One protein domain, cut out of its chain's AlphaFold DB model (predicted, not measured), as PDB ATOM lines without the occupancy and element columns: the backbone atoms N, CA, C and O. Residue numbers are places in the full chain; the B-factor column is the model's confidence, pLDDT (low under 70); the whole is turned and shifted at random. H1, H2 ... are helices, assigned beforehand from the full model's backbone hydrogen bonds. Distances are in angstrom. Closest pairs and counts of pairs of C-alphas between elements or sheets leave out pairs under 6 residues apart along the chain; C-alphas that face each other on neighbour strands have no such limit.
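Overview. This is residues 2 to 23 and 57 to 78 of the 685 residues of the protein "MYND-type domain-containing protein" of Serendipita vermifera MAFF 305830 (UniProt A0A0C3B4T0). Two long helices, H1 and H3, cross steeply, and the short H2 sits near both; residues 17 to 23, of which 17 and 18 belong to H1, stick out as a tail. The printed part has 44 residues, with helices in the order H1, H2, H3 and no named strand: all helix. It is only just compact, close to loose, with a radius of gyration of the C-alphas of 11.1 A, and elongated, spanning 35 by 19 by 16 A.

Arrangement. H1, residues 4 to 18, touches H3, residues 64 to 77, through residues 8 to 12 and 66 to 71 alone. Their closest C-alphas, of Leu 8 and Leu 67, are 6.3 A apart. They run the same way at a steep tilt of 59 degrees. H2, residues 57 to 60, is close to but not clearly touching H1, the closest C-alphas being those of Leu 11 and Ala 58, 7.3 A apart. H2 is likewise close to but not clearly touching H3, with C-alphas 58 and 64 closest at 4.9 A. In H1 and H3 every O i to N i+4 pair is within hydrogen-bond range; H2 is too short for one, and its one O i to N i+3 pair is not within range.

Along the chain. H1 begins at C-alpha 4 (202.331, 214.930, 277.738) and is 20.8 A long. H2 measures 5.0 A. H3, 19.8 A, ends at C-alpha 77 (213.122, 204.631, 261.596).

Size, cuts and confidence. C-alphas 2 and 23 are the farthest apart, 36.4 A. Residues 24 to 56 are not printed; the gap is 28.6 A between C-alphas 23 and 57. The link H2 to H3 is tight. Residues 18 to 23 have pLDDT under 70.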
ATOM      1  N   LYS A   2     196.230 218.352 276.864       77.06
ATOM      2  CA  LYS A   2     195.865 217.780 278.165       77.06
ATOM      3  C   LYS A   2     196.818 216.675 278.611       77.06
ATOM      4  O   LYS A   2     196.894 216.431 279.809       77.06
ATOM      5  N   THR A   3     197.554 216.056 277.689       88.75
ATOM      6  CA  THR A   3     198.522 214.995 277.999       88.75
ATOM      7  C   THR A   3     199.927 215.367 277.536       88.75
ATOM      8  O   THR A   3     200.103 216.193 276.636       88.75
ATOM      9  N   ASP A   4     200.937 214.760 278.156       85.50
ATOM     10  CA  ASP A   4     202.331 214.930 277.738       85.50
ATOM     11  C   ASP A   4     202.601 214.269 276.380       85.50
ATOM     12  O   ASP A   4     203.396 214.789 275.607       85.50
ATOM     13  N   GLU A   5     201.861 213.213 276.028       86.06
ATOM     14  CA  GLU A   5     201.884 212.609 274.688       86.06
ATOM     15  C   GLU A   5     201.425 213.585 273.603       86.06
ATOM     16  O   GLU A   5     202.089 213.728 272.578       86.06
ATOM     17  N   GLU A   6     200.315 214.299 273.835       86.88
ATOM     18  CA  GLU A   6     199.850 215.327 272.907       86.88
ATOM     19  C   GLU A   6     200.940 216.392 272.746       86.88
ATOM     20  O   GLU A   6     201.306 216.710 271.612       86.88
ATOM     21  N   LYS A   7     201.470 216.927 273.864       87.38
ATOM     22  CA  LYS A   7     202.528 217.959 273.868       87.38
ATOM     23  C   LYS A   7     203.756 217.504 273.090       87.38
ATOM     24  O   LYS A   7     204.222 218.233 272.222       87.38
ATOM     25  N   LEU A   8     204.237 216.294 273.361       87.12
ATOM     26  CA  LEU A   8     205.392 215.698 272.702       87.12
ATOM     27  C   LEU A   8     205.169 215.549 271.193       87.12
ATOM     28  O   LEU A   8     206.049 215.906 270.413       87.12
ATOM     29  N   ALA A   9     203.988 215.087 270.773       85.25
ATOM     30  CA  ALA A   9     203.644 214.958 269.359       85.25
ATOM     31  C   ALA A   9     203.631 216.316 268.639       85.25
ATOM     32  O   ALA A   9     204.107 216.415 267.506       85.25
ATOM     33  N   LEU A  10     203.130 217.375 269.290       87.31
ATOM     34  CA  LEU A  10     203.172 218.726 268.728       87.31
ATOM     35  C   LEU A  10     204.598 219.273 268.664       87.31
ATOM     36  O   LEU A  10     204.980 219.780 267.616       87.31
ATOM     37  N   LEU A  11     205.383 219.152 269.739       86.44
ATOM     38  CA  LEU A  11     206.777 219.611 269.762       86.44
ATOM     39  C   LEU A  11     207.595 218.901 268.678       86.44
ATOM     40  O   LEU A  11     208.305 219.553 267.918       86.44
ATOM     41  N   LEU A  12     207.429 217.582 268.538       84.50
ATOM     42  CA  LEU A  12     208.071 216.811 267.477       84.50
ATOM     43  C   LEU A  12     207.636 217.307 266.096       84.50
ATOM     44  O   LEU A  12     208.484 217.560 265.248       84.50
ATOM     45  N   LYS A  13     206.332 217.498 265.873       84.31
ATOM     46  CA  LYS A  13     205.817 218.047 264.614       84.31
ATOM     47  C   LYS A  13     206.421 219.423 264.306       84.31
ATOM     48  O   LYS A  13     206.878 219.628 263.189       84.31
ATOM     49  N   MET A  14     206.488 220.319 265.290       83.81
ATOM     50  CA  MET A  14     207.071 221.656 265.143       83.81
ATOM     51  C   MET A  14     208.562 221.607 264.781       83.81
ATOM     52  O   MET A  14     208.989 222.378 263.927       83.81
ATOM     53  N   ILE A  15     209.345 220.696 265.380       81.38
ATOM     54  CA  ILE A  15     210.759 220.497 265.007       81.38
ATOM     55  C   ILE A  15     210.871 219.979 263.573       81.38
ATOM     56  O   ILE A  15     211.720 220.430 262.816       81.38
ATOM     57  N   LEU A  16     210.037 219.019 263.175       76.81
ATOM     58  CA  LEU A  16     210.113 218.454 261.827       76.81
ATOM     59  C   LEU A  16     209.674 219.462 260.756       76.81
ATOM     60  O   LEU A  16     210.236 219.471 259.665       76.81
ATOM     61  N   GLU A  17     208.702 220.322 261.066       74.44
ATOM     62  CA  GLU A  17     208.239 221.404 260.190       74.44
ATOM     63  C   GLU A  17     209.217 222.589 260.128       74.44
ATOM     64  O   GLU A  17     209.178 223.350 259.161       74.44
ATOM     65  N   SER A  18     210.111 222.749 261.113       69.19
ATOM     66  CA  SER A  18     211.163 223.776 261.084       69.19
ATOM     67  C   SER A  18     212.366 223.388 260.219       69.19
ATOM     68  O   SER A  18     213.199 224.244 259.912       69.19
ATOM     69  N   ILE A  19     212.457 222.123 259.786       66.38
ATOM     70  CA  ILE A  19     213.464 221.678 258.818       66.38
ATOM     71  C   ILE A  19     213.118 222.323 257.465       66.38
ATOM     72  O   ILE A  19     212.056 222.034 256.908       66.38
ATOM     73  N   PRO A  20     213.975 223.210 256.924       55.00
ATOM     74  CA  PRO A  20     213.615 224.031 255.777       55.00
ATOM     75  C   PRO A  20     213.275 223.176 254.546       55.00
ATOM     76  O   PRO A  20     213.949 222.170 254.284       55.00
ATOM     77  N   PRO A  21     212.265 223.577 253.751       52.25
ATOM     78  CA  PRO A  21     211.950 222.907 252.500       52.25
ATOM     79  C   PRO A  21     213.125 223.006 251.518       52.25
ATOM     80  O   PRO A  21     213.889 223.971 251.492       52.25
ATOM     81  N   ARG A  22     213.265 221.964 250.701       56.59
ATOM     82  CA  ARG A  22     214.412 221.685 249.827       56.59
ATOM     83  C   ARG A  22     214.411 222.570 248.574       56.59
ATOM     84  O   ARG A  22     214.219 222.066 247.477       56.59
ATOM     85  N   THR A  23     214.572 223.883 248.716       44.91
ATOM     86  CA  THR A  23     214.372 224.818 247.588       44.91
ATOM     87  C   THR A  23     215.637 225.447 247.005       44.91
ATOM     88  O   THR A  23     215.524 226.227 246.065       44.91
ATOM     89  N   LEU A  57     210.486 225.305 275.403       87.00
ATOM     90  CA  LEU A  57     209.131 224.812 275.684       87.00
ATOM     91  C   LEU A  57     209.134 223.354 276.165       87.00
ATOM     92  O   LEU A  57     208.381 222.983 277.067       87.00
ATOM     93  N   ALA A  58     209.983 222.504 275.581       87.88
ATOM     94  CA  ALA A  58     210.155 221.138 276.057       87.88
ATOM     95  C   ALA A  58     210.723 221.114 277.485       87.88
ATOM     96  O   ALA A  58     210.266 220.310 278.299       87.88
ATOM     97  N   ALA A  59     211.666 222.002 277.805       89.00
ATOM     98  CA  ALA A  59     212.258 222.121 279.133       89.00
ATOM     99  C   ALA A  59     211.242 222.625 280.171       89.00
ATOM    100  O   ALA A  59     211.128 222.026 281.238       89.00
ATOM    101  N   GLU A  60     210.433 223.636 279.836       91.12
ATOM    102  CA  GLU A  60     209.336 224.142 280.681       91.12
ATOM    103  C   GLU A  60     208.333 223.044 281.067       91.12
ATOM    104  O   GLU A  60     207.730 223.075 282.143       91.12
ATOM    105  N   HIS A  61     208.173 222.040 280.203       88.50
ATOM    106  CA  HIS A  61     207.296 220.897 280.431       88.50
ATOM    107  C   HIS A  61     208.017 219.620 280.900       88.50
ATOM    108  O   HIS A  61     207.352 218.602 281.071       88.50
ATOM    109  N   ASN A  62     209.331 219.654 281.160       89.75
ATOM    110  CA  ASN A  62     210.164 218.488 281.506       89.75
ATOM    111  C   ASN A  62     210.147 217.355 280.451       89.75
ATOM    112  O   ASN A  62     210.322 216.184 280.783       89.75
ATOM    113  N   LEU A  63     209.950 217.698 279.175       90.19
ATOM    114  CA  LEU A  63     209.842 216.759 278.051       90.19
ATOM    115  C   LEU A  63     211.117 216.674 277.193       90.19
ATOM    116  O   LEU A  63     211.146 215.906 276.234       90.19
ATOM    117  N   THR A  64     212.183 217.425 277.497       86.81
ATOM    118  CA  THR A  64     213.378 217.538 276.631       86.81
ATOM    119  C   THR A  64     213.997 216.186 276.263       86.81
ATOM    120  O   THR A  64     214.240 215.917 275.087       86.81
ATOM    121  N   SER A  65     214.200 215.295 277.237       85.00
ATOM    122  CA  SER A  65     214.777 213.966 276.982       85.00
ATOM    123  C   SER A  65     213.874 213.096 276.100       85.00
ATOM    124  O   SER A  65     214.361 212.383 275.224       85.00
ATOM    125  N   GLN A  66     212.556 213.172 276.301       88.88
ATOM    126  CA  GLN A  66     211.572 212.410 275.524       88.88
ATOM    127  C   GLN A  66     211.458 212.951 274.098       88.88
ATOM    128  O   GLN A  66     211.331 212.171 273.153       88.88
ATOM    129  N   LEU A  67     211.562 214.273 273.930       87.88
ATOM    130  CA  LEU A  67     211.603 214.932 272.629       87.88
ATOM    131  C   LEU A  67     212.845 214.518 271.843       87.88
ATOM    132  O   LEU A  67     212.716 214.112 270.692       87.88
ATOM    133  N   MET A  68     214.021 214.518 272.476       85.44
ATOM    134  CA  MET A  68     215.265 214.055 271.851       85.44
ATOM    135  C   MET A  68     215.213 212.576 271.459       85.44
ATOM    136  O   MET A  68     215.643 212.216 270.360       85.44
ATOM    137  N   ALA A  69     214.661 211.720 272.324       86.31
ATOM    138  CA  ALA A  69     214.481 210.303 272.026       86.31
ATOM    139  C   ALA A  69     213.509 210.090 270.852       86.31
ATOM    140  O   ALA A  69     213.822 209.350 269.923       86.31
ATOM    141  N   SER A  70     212.372 210.792 270.849       88.25
ATOM    142  CA  SER A  70     211.360 210.697 269.786       88.25
ATOM    143  C   SER A  70     211.869 211.240 268.453       88.25
ATOM    144  O   SER A  70     211.635 210.639 267.406       88.25
ATOM    145  N   PHE A  71     212.607 212.352 268.484       87.62
ATOM    146  CA  PHE A  71     213.265 212.916 267.312       87.62
ATOM    147  C   PHE A  71     214.304 211.949 266.741       87.62
ATOM    148  O   PHE A  71     214.289 211.667 265.544       87.62
ATOM    149  N   SER A  72     215.154 211.377 267.599       88.31
ATOM    150  CA  SER A  72     216.152 210.388 267.180       88.31
ATOM    151  C   SER A  72     215.488 209.148 266.579       88.31
ATOM    152  O   SER A  72     215.857 208.742 265.484       88.31
ATOM    153  N   ALA A  73     214.451 208.601 267.220       89.69
ATOM    154  CA  ALA A  73     213.685 207.479 266.676       89.69
ATOM    155  C   ALA A  73     213.063 207.817 265.309       89.69
ATOM    156  O   ALA A  73     213.151 207.026 264.371       89.69
ATOM    157  N   ARG A  74     212.512 209.028 265.138       88.31
ATOM    158  CA  ARG A  74     211.997 209.483 263.836       88.31
ATOM    159  C   ARG A  74     213.098 209.579 262.778       88.31
ATOM    160  O   ARG A  74     212.840 209.223 261.632       88.31
ATOM    161  N   MET A  75     214.301 210.027 263.128       90.38
ATOM    162  CA  MET A  75     215.430 210.112 262.192       90.38
ATOM    163  C   MET A  75     216.022 208.743 261.829       90.38
ATOM    164  O   MET A  75     216.583 208.591 260.746       90.38
ATOM    165  N   LEU A  76     215.893 207.736 262.691       92.56
ATOM    166  CA  LEU A  76     216.441 206.397 262.446       92.56
ATOM    167  C   LEU A  76     215.456 205.462 261.731       92.56
ATOM    168  O   LEU A  76     215.862 204.726 260.831       92.56
ATOM    169  N   SER A  77     214.168 205.555 262.068       89.56
ATOM    170  CA  SER A  77     213.122 204.631 261.596       89.56
ATOM    171  C   SER A  77     212.074 205.302 260.695       89.56
ATOM    172  O   SER A  77     211.281 204.632 260.038       89.56
ATOM    173  N   GLY A  78     212.023 206.637 260.657       79.44
ATOM    174  CA  GLY A  78     211.035 207.381 259.873       79.44
ATOM    175  C   GLY A  78     211.412 207.549 258.394       79.44
ATOM    176  O   GLY A  78     212.602 207.588 258.059       79.44
TER     177      GLY A  78